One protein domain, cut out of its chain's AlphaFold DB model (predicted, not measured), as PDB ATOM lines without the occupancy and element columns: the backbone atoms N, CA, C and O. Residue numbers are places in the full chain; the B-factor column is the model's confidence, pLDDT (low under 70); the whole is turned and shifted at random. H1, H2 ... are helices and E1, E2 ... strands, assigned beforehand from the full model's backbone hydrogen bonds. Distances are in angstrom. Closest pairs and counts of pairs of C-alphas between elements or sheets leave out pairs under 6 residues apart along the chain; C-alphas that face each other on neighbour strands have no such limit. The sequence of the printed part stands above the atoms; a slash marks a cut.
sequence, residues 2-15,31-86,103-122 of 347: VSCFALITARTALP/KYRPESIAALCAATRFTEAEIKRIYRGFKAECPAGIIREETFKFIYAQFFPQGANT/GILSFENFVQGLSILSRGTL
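Overview. This is residues 2 to 15, 31 to 86 and 103 to 122 of the 347 residues of the protein "Calsenilin" of Culex quinquefasciatus (UniProt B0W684). Two helices, H3 and H5, meet at a steep angle and make the core, with H2 packed over the first parts of both and H1 set across H3. A small two-stranded ladder of E1 and E2 follows on from H3 and leads into H5, and H4 follows E1 with no helix touching it; H4 and residues 78 to 86 after it make the end of the longest axis away from H2. The printed part has 90 residues, with five named helices and two named strands in the order H1, H2, H3, E1, H4, E2, H5. The class is mostly helix, and the sheet, E1 - E2, is antiparallel. The whole is compact, with a radius of gyration of the C-alphas of 13.4 A and spans of 40 by 32 by 32 A.

Along the chain. H1 is residues 2 to 11, 14.2 A long, and begins with C-alpha 2 at (158.388, 132.303, 152.487). H2 is residues 37 to 43. H3, residues 48 to 61, is the longest helix at 20.2 A and begins with C-alpha 48 at (157.561, 152.231, 152.832). E1 is residues 66 to 68, and H4, residues 69 to 77, follows it directly and is 12.1 A long. E2 is residues 104 to 106. H5, residues 107 to 119, is 17.4 A long and ends with C-alpha 119 at (165.230, 139.567, 156.010).

Arrangement. H3 is the hub, touching H1, H2 and H5. H1 touches H3 at residues 53 to 57 alone of H3, about perpendicular at 85 degrees; the closest C-alphas are those of Ile 8 and Gly 57, 6.5 A apart. H2 touches residues 48 to 52 alone of H3, about perpendicular at 74 degrees, with the C-alphas of Cys 41 and Glu 48 closest at 6.2 A. H3 and H5 touch at a steep tilt of 59 degrees, opposite ways, with the C-alphas of Tyr 55 and Phe 107 closest at 7.3 A. H2 and H5 touch at a steep tilt of 48 degrees, the same way, with the C-alphas of Leu 40 and Glu 108 closest at 7.0 A. E1 and E2 are antiparallel at 150 degrees; N 67 and O 105 are 3.0 A apart and N 105 and O 67 are 2.8 A apart, both within hydrogen-bond range. H1 and H4 are close but not clearly touching, with the C-alphas of Cys 4 and Tyr 76 closest at 7.2 A. H4 and H5 are apart. In H1, H2, H3, H4 and H5 every O i to N i+4 pair is within hydrogen-bond range.

Size, cuts and confidence. The two C-alphas farthest apart, those of Ala 38 and Ala 84, are 40.9 A from each other. Residues 16 to 30 are not printed, with 28.7 A from C-alpha 15 to C-alpha 31; residues 87 to 102 are not printed either, with 18.4 A from C-alpha 86 to C-alpha 103. Of the links that are printed whole, H2 to H3, H3 to E1, E1 to H4 and E2 to H5 are tight. The mean pLDDT of the printed part is 70.4, and 29 residues are under 70, namely 2 to 15, 31 to 35, 61, 63 to 64 and 78 to 84.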
ATOM      1  N   VAL A   2     157.758 131.470 153.543       34.34
ATOM      2  CA  VAL A   2     158.388 132.303 152.487       34.34
ATOM      3  C   VAL A   2     157.714 132.096 151.114       34.34
ATOM      4  O   VAL A   2     157.574 133.042 150.350       34.34
ATOM      5  N   SER A   3     157.186 130.889 150.850       36.31
ATOM      6  CA  SER A   3     156.346 130.576 149.673       36.31
ATOM      7  C   SER A   3     154.966 131.252 149.708       36.31
ATOM      8  O   SER A   3     154.504 131.785 148.704       36.31
ATOM      9  N   CYS A   4     154.341 131.325 150.892       37.25
ATOM     10  CA  CYS A   4     153.078 132.045 151.102       37.25
ATOM     11  C   CYS A   4     153.243 133.536 150.772       37.25
ATOM     12  O   CYS A   4     152.386 134.146 150.143       37.25
ATOM     13  N   PHE A   5     154.393 134.108 151.143       46.22
ATOM     14  CA  PHE A   5     154.737 135.499 150.867       46.22
ATOM     15  C   PHE A   5     155.102 135.750 149.396       46.22
ATOM     16  O   PHE A   5     154.700 136.773 148.841       46.22
ATOM     17  N   ALA A   6     155.814 134.822 148.747       41.25
ATOM     18  CA  ALA A   6     156.129 134.914 147.323       41.25
ATOM     19  C   ALA A   6     154.856 134.953 146.465       41.25
ATOM     20  O   ALA A   6     154.810 135.724 145.519       41.25
ATOM     21  N   LEU A   7     153.801 134.218 146.833       40.53
ATOM     22  CA  LEU A   7     152.528 134.223 146.108       40.53
ATOM     23  C   LEU A   7     151.605 135.394 146.479       40.53
ATOM     24  O   LEU A   7     151.016 135.972 145.575       40.53
ATOM     25  N   ILE A   8     151.529 135.829 147.746       40.03
ATOM     26  CA  ILE A   8     150.811 137.075 148.109       40.03
ATOM     27  C   ILE A   8     151.463 138.292 147.418       40.03
ATOM     28  O   ILE A   8     150.776 139.194 146.934       40.03
ATOM     29  N   THR A   9     152.792 138.295 147.289       39.09
ATOM     30  CA  THR A   9     153.535 139.343 146.570       39.09
ATOM     31  C   THR A   9     153.461 139.171 145.045       39.09
ATOM     32  O   THR A   9     153.323 140.161 144.337       39.09
ATOM     33  N   ALA A  10     153.503 137.945 144.508       35.56
ATOM     34  CA  ALA A  10     153.415 137.694 143.062       35.56
ATOM     35  C   ALA A  10     152.002 137.930 142.510       35.56
ATOM     36  O   ALA A  10     151.854 138.480 141.423       35.56
ATOM     37  N   ARG A  11     150.956 137.600 143.276       38.66
ATOM     38  CA  ARG A  11     149.557 137.861 142.903       38.66
ATOM     39  C   ARG A  11     149.222 139.357 142.925       38.66
ATOM     40  O   ARG A  11     148.338 139.789 142.199       38.66
ATOM     41  N   THR A  12     149.976 140.154 143.686       39.56
ATOM     42  CA  THR A  12     149.903 141.629 143.693       39.56
ATOM     43  C   THR A  12     150.881 142.302 142.717       39.56
ATOM     44  O   THR A  12     150.853 143.524 142.581       39.56
ATOM     45  N   ALA A  13     151.737 141.532 142.031       34.75
ATOM     46  CA  ALA A  13     152.721 142.029 141.064       34.75
ATOM     47  C   ALA A  13     152.241 141.982 139.602       34.75
ATOM     48  O   ALA A  13     152.998 142.371 138.715       34.75
ATOM     49  N   LEU A  14     151.004 141.550 139.333       33.31
ATOM     50  CA  LEU A  14     150.386 141.699 138.015       33.31
ATOM     51  C   LEU A  14     149.795 143.115 137.884       33.31
ATOM     52  O   LEU A  14     148.871 143.456 138.624       33.31
ATOM     53  N   PRO A  15     150.310 143.965 136.977       40.00
ATOM     54  CA  PRO A  15     149.748 145.282 136.738       40.00
ATOM     55  C   PRO A  15     148.538 145.119 135.820       40.00
ATOM     56  O   PRO A  15     148.682 144.913 134.618       40.00
ATOM     57  N   LYS A  31     137.453 149.726 163.690       49.34
ATOM     58  CA  LYS A  31     138.514 149.955 162.713       49.34
ATOM     59  C   LYS A  31     139.835 149.882 163.467       49.34
ATOM     60  O   LYS A  31     140.195 150.831 164.162       49.34
ATOM     61  N   TYR A  32     140.547 148.766 163.325       54.66
ATOM     62  CA  TYR A  32     141.936 148.666 163.752       54.66
ATOM     63  C   TYR A  32     142.723 149.779 163.054       54.66
ATOM     64  O   TYR A  32     142.775 149.833 161.822       54.66
ATOM     65  N   ARG A  33     143.273 150.713 163.835       53.12
ATOM     66  CA  ARG A  33     144.158 151.756 163.318       53.12
ATOM     67  C   ARG A  33     145.565 151.165 163.279       53.12
ATOM     68  O   ARG A  33     146.115 150.933 164.350       53.12
ATOM     69  N   PRO A  34     146.127 150.882 162.092       59.22
ATOM     70  CA  PRO A  34     147.487 150.380 162.020       59.22
ATOM     71  C   PRO A  34     148.455 151.426 162.571       59.22
ATOM     72  O   PRO A  34     148.224 152.633 162.445       59.22
ATOM     73  N   GLU A  35     149.544 150.945 163.163       62.47
ATOM     74  CA  GLU A  35     150.687 151.772 163.513       62.47
ATOM     75  C   GLU A  35     151.164 152.557 162.278       62.47
ATOM     76  O   GLU A  35     150.987 152.123 161.133       62.47
ATOM     77  N   SER A  36     151.726 153.751 162.488       73.56
ATOM     78  CA  SER A  36     152.145 154.596 161.365       73.56
ATOM     79  C   SER A  36     153.131 153.842 160.466       73.56
ATOM     80  O   SER A  36     153.991 153.113 160.954       73.56
ATOM     81  N   ILE A  37     153.048 154.037 159.145       76.88
ATOM     82  CA  ILE A  37     153.946 153.356 158.195       76.88
ATOM     83  C   ILE A  37     155.420 153.624 158.553       76.88
ATOM     84  O   ILE A  37     156.258 152.746 158.399       76.88
ATOM     85  N   ALA A  38     155.723 154.802 159.106       75.12
ATOM     86  CA  ALA A  38     157.046 155.152 159.614       75.12
ATOM     87  C   ALA A  38     157.504 154.262 160.785       75.12
ATOM     88  O   ALA A  38     158.653 153.824 160.793       75.12
ATOM     89  N   ALA A  39     156.617 153.957 161.737       80.31
ATOM     90  CA  ALA A  39     156.911 153.036 162.835       80.31
ATOM     91  C   ALA A  39     157.150 151.611 162.315       80.31
ATOM     92  O   ALA A  39     158.146 150.987 162.670       80.31
ATOM     93  N   LEU A  40     156.335 151.148 161.361       81.69
ATOM     94  CA  LEU A  40     156.531 149.844 160.725       81.69
ATOM     95  C   LEU A  40     157.836 149.781 159.915       81.69
ATOM     96  O   LEU A  40     158.520 148.761 159.946       81.69
ATOM     97  N   CYS A  41     158.226 150.858 159.228       81.69
ATOM     98  CA  CYS A  41     159.533 150.966 158.566       81.69
ATOM     99  C   CYS A  41     160.698 150.941 159.565       81.69
ATOM    100  O   CYS A  41     161.769 150.453 159.226       81.69
ATOM    101  N   ALA A  42     160.521 151.481 160.773       83.00
ATOM    102  CA  ALA A  42     161.554 151.468 161.809       83.00
ATOM    103  C   ALA A  42     161.653 150.101 162.509       83.00
ATOM    104  O   ALA A  42     162.750 149.643 162.825       83.00
ATOM    105  N   ALA A  43     160.515 149.439 162.729       79.56
ATOM    106  CA  ALA A  43     160.429 148.132 163.373       79.56
ATOM    107  C   ALA A  43     160.761 146.967 162.426       79.56
ATOM    108  O   ALA A  43     161.077 145.862 162.871       79.56
ATOM    109  N   THR A  44     160.682 147.185 161.111       84.25
ATOM    110  CA  THR A  44     160.917 146.150 160.101       84.25
ATOM    111  C   THR A  44     162.027 146.527 159.139       84.25
ATOM    112  O   THR A  44     162.434 147.672 159.022       84.25
ATOM    113  N   ARG A  45     162.535 145.539 158.402       82.69
ATOM    114  CA  ARG A  45     163.561 145.755 157.373       82.69
ATOM    115  C   ARG A  45     162.937 145.995 155.998       82.69
ATOM    116  O   ARG A  45     163.550 145.652 154.987       82.69
ATOM    117  N   PHE A  46     161.708 146.509 155.953       80.44
ATOM    118  CA  PHE A  46     160.975 146.813 154.726       80.44
ATOM    119  C   PHE A  46     160.929 148.313 154.459       80.44
ATOM    120  O   PHE A  46     160.894 149.132 155.371       80.44
ATOM    121  N   THR A  47     160.911 148.666 153.178       83.19
ATOM    122  CA  THR A  47     160.708 150.047 152.734       83.19
ATOM    123  C   THR A  47     159.230 150.422 152.779       83.19
ATOM    124  O   THR A  47     158.350 149.566 152.705       83.19
ATOM    125  N   GLU A  48     158.936 151.720 152.812       82.69
ATOM    126  CA  GLU A  48     157.561 152.231 152.832       82.69
ATOM    127  C   GLU A  48     156.712 151.697 151.662       82.69
ATOM    128  O   GLU A  48     155.553 151.319 151.836       82.69
ATOM    129  N   ALA A  49     157.304 151.616 150.465       78.56
ATOM    130  CA  ALA A  49     156.645 151.086 149.275       78.56
ATOM    131  C   ALA A  49     156.311 149.590 149.410       78.56
ATOM    132  O   ALA A  49     155.240 149.150 148.985       78.56
ATOM    133  N   GLU A  50     157.200 148.812 150.028       79.38
ATOM    134  CA  GLU A  50     156.975 147.391 150.299       79.38
ATOM    135  C   GLU A  50     155.884 147.201 151.346       79.38
ATOM    136  O   GLU A  50     154.958 146.428 151.113       79.38
ATOM    137  N   ILE A  51     155.919 147.959 152.445       80.38
ATOM    138  CA  ILE A  51     154.885 147.902 153.487       80.38
ATOM    139  C   ILE A  51     153.517 148.263 152.904       80.38
ATOM    140  O   ILE A  51     152.544 147.552 153.149       80.38
ATOM    141  N   LYS A  52     153.435 149.299 152.058       79.06
ATOM    142  CA  LYS A  52     152.204 149.655 151.332       79.06
ATOM    143  C   LYS A  52     151.708 148.516 150.435       79.06
ATOM    144  O   LYS A  52     150.504 148.265 150.393       79.06
ATOM    145  N   ARG A  53     152.601 147.807 149.735       77.00
ATOM    146  CA  ARG A  53     152.232 146.648 148.901       77.00
ATOM    147  C   ARG A  53     151.706 145.488 149.747       77.00
ATOM    148  O   ARG A  53     150.660 144.933 149.421       77.00
ATOM    149  N   ILE A  54     152.381 145.174 150.852       79.94
ATOM    150  CA  ILE A  54     151.962 144.124 151.790       79.94
ATOM    151  C   ILE A  54     150.602 144.486 152.408       79.94
ATOM    152  O   ILE A  54     149.716 143.638 152.465       79.94
ATOM    153  N   TYR A  55     150.393 145.751 152.786       78.19
ATOM    154  CA  TYR A  55     149.124 146.237 153.335       78.19
ATOM    155  C   TYR A  55     147.963 146.114 152.346       78.19
ATOM    156  O   TYR A  55     146.867 145.708 152.729       78.19
ATOM    157  N   ARG A  56     148.194 146.414 151.061       75.88
ATOM    158  CA  ARG A  56     147.180 146.235 150.007       75.88
ATOM    159  C   ARG A  56     146.770 144.770 149.862       75.88
ATOM    160  O   ARG A  56     145.577 144.491 149.850       75.88
ATOM    161  N   GLY A  57     147.735 143.847 149.824       74.62
ATOM    162  CA  GLY A  57     147.445 142.407 149.799       74.62
ATOM    163  C   GLY A  57     146.690 141.947 151.049       74.62
ATOM    164  O   GLY A  57     145.697 141.235 150.957       74.62
ATOM    165  N   PHE A  58     147.097 142.439 152.218       74.06
ATOM    166  CA  PHE A  58     146.435 142.148 153.486       74.06
ATOM    167  C   PHE A  58     144.979 142.643 153.515       74.06
ATOM    168  O   PHE A  58     144.091 141.911 153.938       74.06
ATOM    169  N   LYS A  59     144.699 143.860 153.029       75.62
ATOM    170  CA  LYS A  59     143.331 144.407 152.962       75.62
ATOM    171  C   LYS A  59     142.456 143.731 151.908       75.62
ATOM    172  O   LYS A  59     141.244 143.706 152.105       75.62
ATOM    173  N   ALA A  60     143.044 143.200 150.835       71.69
ATOM    174  CA  ALA A  60     142.317 142.447 149.814       71.69
ATOM    175  C   ALA A  60     141.786 141.115 150.366       71.69
ATOM    176  O   ALA A  60     140.623 140.786 150.161       71.69
ATOM    177  N   GLU A  61     142.612 140.390 151.121       66.25
ATOM    178  CA  GLU A  61     142.219 139.116 151.740       66.25
ATOM    179  C   GLU A  61     141.412 139.323 153.036       66.25
ATOM    180  O   GLU A  61     140.609 138.479 153.430       66.25
ATOM    181  N   CYS A  62     141.623 140.444 153.735       70.00
ATOM    182  CA  CYS A  62     141.008 140.748 155.028       70.00
ATOM    183  C   CYS A  62     140.486 142.196 155.071       70.00
ATOM    184  O   CYS A  62     141.154 143.095 155.598       70.00
ATOM    185  N   PRO A  63     139.254 142.453 154.586       69.56
ATOM    186  CA  PRO A  63     138.697 143.807 154.512       69.56
ATOM    187  C   PRO A  63     138.543 144.473 155.889       69.56
ATOM    188  O   PRO A  63     138.689 145.694 156.005       69.56
ATOM    189  N   ALA A  64     138.355 143.674 156.948       69.31
ATOM    190  CA  ALA A  64     138.286 144.127 158.339       69.31
ATOM    191  C   ALA A  64     139.627 144.648 158.896       69.31
ATOM    192  O   ALA A  64     139.638 145.311 159.930       69.31
ATOM    193  N   GLY A  65     140.755 144.386 158.224       70.81
ATOM    194  CA  GLY A  65     142.076 144.813 158.691       70.81
ATOM    195  C   GLY A  65     142.639 143.981 159.851       70.81
ATOM    196  O   GLY A  65     143.602 144.406 160.483       70.81
ATOM    197  N   ILE A  66     142.063 142.804 160.100       79.25
ATOM    198  CA  ILE A  66     142.513 141.823 161.090       79.25
ATOM    199  C   ILE A  66     142.440 140.418 160.490       79.25
ATOM    200  O   ILE A  66     141.521 140.132 159.718       79.25
ATOM    201  N   ILE A  67     143.377 139.544 160.859       82.31
ATOM    202  CA  ILE A  67     143.363 138.128 160.477       82.31
ATOM    203  C   ILE A  67     143.010 137.299 161.713       82.31
ATOM    204  O   ILE A  67     143.734 137.317 162.702       82.31
ATOM    205  N   ARG A  68     141.908 136.550 161.651       85.06
ATOM    206  CA  ARG A  68     141.602 135.505 162.639       85.06
ATOM    207  C   ARG A  68     142.252 134.191 162.238       85.06
ATOM    208  O   ARG A  68     142.585 133.995 161.068       85.06
ATOM    209  N   GLU A  69     142.380 133.285 163.194       85.12
ATOM    210  CA  GLU A  69     142.999 131.983 162.981       85.12
ATOM    211  C   GLU A  69     142.347 131.193 161.832       85.12
ATOM    212  O   GLU A  69     143.050 130.658 160.974       85.12
ATOM    213  N   GLU A  70     141.015 131.167 161.738       84.56
ATOM    214  CA  GLU A  70     140.314 130.454 160.661       84.56
ATOM    215  C   GLU A  70     140.608 131.066 159.290       84.56
ATOM    216  O   GLU A  70     140.822 130.353 158.308       84.56
ATOM    217  N   THR A  71     140.662 132.397 159.224       81.94
ATOM    218  CA  THR A  71     141.019 133.121 158.000       81.94
ATOM    219  C   THR A  71     142.469 132.841 157.615       81.94
ATOM    220  O   THR A  71     142.756 132.604 156.441       81.94
ATOM    221  N   PHE A  72     143.375 132.789 158.594       83.75
ATOM    222  CA  PHE A  72     144.766 132.420 158.363       83.75
ATOM    223  C   PHE A  72     144.883 130.998 157.809       83.75
ATOM    224  O   PHE A  72     145.547 130.803 156.795       83.75
ATOM    225  N   LYS A  73     144.194 130.022 158.414       83.31
ATOM    226  CA  LYS A  73     144.150 128.629 157.940       83.31
ATOM    227  C   LYS A  73     143.622 128.530 156.512       83.31
ATOM    228  O   LYS A  73     144.232 127.847 155.696       83.31
ATOM    229  N   PHE A  74     142.545 129.252 156.193       79.69
ATOM    230  CA  PHE A  74     141.977 129.279 154.844       79.69
ATOM    231  C   PHE A  74     142.987 129.789 153.812       79.69
ATOM    232  O   PHE A  74     143.240 129.108 152.819       79.69
ATOM    233  N   ILE A  75     143.615 130.942 154.072       76.88
ATOM    234  CA  ILE A  75     144.646 131.507 153.188       76.88
ATOM    235  C   ILE A  75     145.840 130.546 153.094       76.88
ATOM    236  O   ILE A  75     146.377 130.326 152.010       76.88
ATOM    237  N   TYR A  76     146.236 129.928 154.211       76.12
ATOM    238  CA  TYR A  76     147.360 128.997 154.270       76.12
ATOM    239  C   TYR A  76     147.110 127.713 153.459       76.12
ATOM    240  O   TYR A  76     148.014 127.222 152.779       76.12
ATOM    241  N   ALA A  77     145.883 127.191 153.481       75.19
ATOM    242  CA  ALA A  77     145.491 125.990 152.750       75.19
ATOM    243  C   ALA A  77     145.554 126.171 151.225       75.19
ATOM    244  O   ALA A  77     145.938 125.238 150.523       75.19
ATOM    245  N   GLN A  78     145.280 127.376 150.709       69.44
ATOM    246  CA  GLN A  78     145.374 127.673 149.269       69.44
ATOM    247  C   GLN A  78     146.789 127.459 148.697       69.44
ATOM    248  O   GLN A  78     146.943 127.264 147.493       69.44
ATOM    249  N   PHE A  79     147.833 127.464 149.536       66.62
ATOM    250  CA  PHE A  79     149.213 127.203 149.100       66.62
ATOM    251  C   PHE A  79     149.552 125.718 148.974       66.62
ATOM    252  O   PHE A  79     150.577 125.376 148.385       66.62
ATOM    253  N   PHE A  80     148.716 124.844 149.528       66.25
ATOM    254  CA  PHE A  80     148.925 123.401 149.542       66.25
ATOM    255  C   PHE A  80     147.660 122.696 149.045       66.25
ATOM    256  O   PHE A  80     147.017 121.980 149.810       66.25
ATOM    257  N   PRO A  81     147.303 122.859 147.757       63.03
ATOM    258  CA  PRO A  81     146.105 122.243 147.184       63.03
ATOM    259  C   PRO A  81     146.127 120.702 147.216       63.03
ATOM    260  O   PRO A  81     145.093 120.080 147.015       63.03
ATOM    261  N   GLN A  82     147.294 120.092 147.467       55.84
ATOM    262  CA  GLN A  82     147.494 118.642 147.602       55.84
ATOM    263  C   GLN A  82     147.699 118.182 149.060       55.84
ATOM    264  O   GLN A  82     147.841 116.989 149.304       55.84
ATOM    265  N   GLY A  83     147.759 119.099 150.035       57.72
ATOM    266  CA  GLY A  83     147.969 118.740 151.441       57.72
ATOM    267  C   GLY A  83     146.679 118.207 152.063       57.72
ATOM    268  O   GLY A  83     145.658 118.889 152.023       57.72
ATOM    269  N   ALA A  84     146.726 117.015 152.663       61.19
ATOM    270  CA  ALA A  84     145.549 116.378 153.256       61.19
ATOM    271  C   ALA A  84     144.989 117.176 154.449       61.19
ATOM    272  O   ALA A  84     143.774 117.254 154.598       61.19
ATOM    273  N   ASN A  85     145.858 117.798 155.267       72.38
ATOM    274  CA  ASN A  85     145.459 118.629 156.413       72.38
ATOM    275  C   ASN A  85     146.504 119.710 156.764       72.38
ATOM    276  O   ASN A  85     147.438 119.480 157.530       72.38
ATOM    277  N   THR A  86     146.320 120.936 156.265       78.25
ATOM    278  CA  THR A  86     147.221 122.085 156.526       78.25
ATOM    279  C   THR A  86     146.905 122.844 157.821       78.25
ATOM    280  O   THR A  86     147.717 123.644 158.292       78.25
ATOM    281  N   GLY A 103     144.397 136.019 169.835       83.50
ATOM    282  CA  GLY A 103     143.604 135.269 168.864       83.50
ATOM    283  C   GLY A 103     143.378 136.039 167.558       83.50
ATOM    284  O   GLY A 103     142.606 135.602 166.699       83.50
ATOM    285  N   ILE A 104     144.019 137.202 167.399       85.06
ATOM    286  CA  ILE A 104     143.849 138.092 166.254       85.06
ATOM    287  C   ILE A 104     145.216 138.591 165.795       85.06
ATOM    288  O   ILE A 104     145.908 139.335 166.481       85.06
ATOM    289  N   LEU A 105     145.572 138.276 164.558       83.38
ATOM    290  CA  LEU A 105     146.794 138.779 163.964       83.38
ATOM    291  C   LEU A 105     146.554 140.154 163.328       83.38
ATOM    292  O   LEU A 105     145.844 140.300 162.323       83.38
ATOM    293  N   SER A 106     147.159 141.174 163.932       84.75
ATOM    294  CA  SER A 106     147.192 142.530 163.395       84.75
ATOM    295  C   SER A 106     148.154 142.644 162.207       84.75
ATOM    296  O   SER A 106     149.057 141.824 162.019       84.75
ATOM    297  N   PHE A 107     147.993 143.699 161.402       82.94
ATOM    298  CA  PHE A 107     148.923 143.975 160.302       82.94
ATOM    299  C   PHE A 107     150.370 144.161 160.787       82.94
ATOM    300  O   PHE A 107     151.309 143.749 160.109       82.94
ATOM    301  N   GLU A 108     150.544 144.752 161.969       85.19
ATOM    302  CA  GLU A 108     151.850 144.967 162.590       85.19
ATOM    303  C   GLU A 108     152.529 143.636 162.936       85.19
ATOM    304  O   GLU A 108     153.640 143.370 162.473       85.19
ATOM    305  N   ASN A 109     151.832 142.755 163.660       84.75
ATOM    306  CA  ASN A 109     152.353 141.437 164.030       84.75
ATOM    307  C   ASN A 109     152.699 140.607 162.787       84.75
ATOM    308  O   ASN A 109     153.753 139.964 162.714       84.75
ATOM    309  N   PHE A 110     151.864 140.712 161.752       83.19
ATOM    310  CA  PHE A 110     152.117 140.084 160.463       83.19
ATOM    311  C   PHE A 110     153.390 140.616 159.783       83.19
ATOM    312  O   PHE A 110     154.264 139.825 159.416       83.19
ATOM    313  N   VAL A 111     153.549 141.937 159.630       83.19
ATOM    314  CA  VAL A 111     154.713 142.515 158.932       83.19
ATOM    315  C   VAL A 111     156.016 142.340 159.723       83.19
ATOM    316  O   VAL A 111     157.068 142.098 159.124       83.19
ATOM    317  N   GLN A 112     155.957 142.365 161.058       84.69
ATOM    318  CA  GLN A 112     157.100 142.055 161.918       84.69
ATOM    319  C   GLN A 112     157.554 140.598 161.754       84.69
ATOM    320  O   GLN A 112     158.742 140.344 161.532       84.69
ATOM    321  N   GLY A 113     156.622 139.639 161.797       83.81
ATOM    322  CA  GLY A 113     156.932 138.226 161.564       83.81
ATOM    323  C   GLY A 113     157.532 137.991 160.175       83.81
ATOM    324  O   GLY A 113     158.553 137.315 160.029       83.81
ATOM    325  N   LEU A 114     156.969 138.637 159.149       82.00
ATOM    326  CA  LEU A 114     157.502 138.589 157.787       82.00
ATOM    327  C   LEU A 114     158.914 139.169 157.674       82.00
ATOM    328  O   LEU A 114     159.743 138.619 156.944       82.00
ATOM    329  N   SER A 115     159.205 140.259 158.384       83.19
ATOM    330  CA  SER A 115     160.528 140.892 158.395       83.19
ATOM    331  C   SER A 115     161.596 139.922 158.902       83.19
ATOM    332  O   SER A 115     162.638 139.762 158.263       83.19
ATOM    333  N   ILE A 116     161.309 139.199 159.989       80.06
ATOM    334  CA  ILE A 116     162.211 138.187 160.561       80.06
ATOM    335  C   ILE A 116     162.393 137.009 159.593       80.06
ATOM    336  O   ILE A 116     163.516 136.614 159.277       80.06
ATOM    337  N   LEU A 117     161.298 136.476 159.051       80.50
ATOM    338  CA  LEU A 117     161.334 135.303 158.171       80.50
ATOM    339  C   LEU A 117     162.046 135.566 156.840       80.50
ATOM    340  O   LEU A 117     162.759 134.699 156.331       80.50
ATOM    341  N   SER A 118     161.867 136.757 156.267       78.25
ATOM    342  CA  SER A 118     162.442 137.113 154.966       78.25
ATOM    343  C   SER A 118     163.857 137.682 155.097       78.25
ATOM    344  O   SER A 118     164.799 137.150 154.503       78.25
ATOM    345  N   ARG A 119     164.023 138.728 155.914       80.81
ATOM    346  CA  ARG A 119     165.230 139.567 156.010       80.81
ATOM    347  C   ARG A 119     165.926 139.481 157.368       80.81
ATOM    348  O   ARG A 119     166.897 140.198 157.590       80.81
ATOM    349  N   GLY A 120     165.448 138.630 158.270       74.44
ATOM    350  CA  GLY A 120     166.103 138.385 159.547       74.44
ATOM    351  C   GLY A 120     167.448 137.686 159.391       74.44
ATOM    352  O   GLY A 120     167.699 136.936 158.435       74.44
ATOM    353  N   THR A 121     168.302 137.938 160.371       79.06
ATOM    354  CA  THR A 121     169.553 137.220 160.601       79.06
ATOM    355  C   THR A 121     169.282 135.746 160.903       79.06
ATOM    356  O   THR A 121     168.157 135.343 161.210       79.06
ATOM    357  N   LEU A 122     170.322 134.914 160.809       79.94
ATOM    358  CA  LEU A 122     170.200 133.500 161.161       79.94
ATOM    359  C   LEU A 122     169.726 133.324 162.612       79.94
ATOM    360  O   LEU A 122     168.860 132.499 162.861       79.94
TER     361      LEU A 122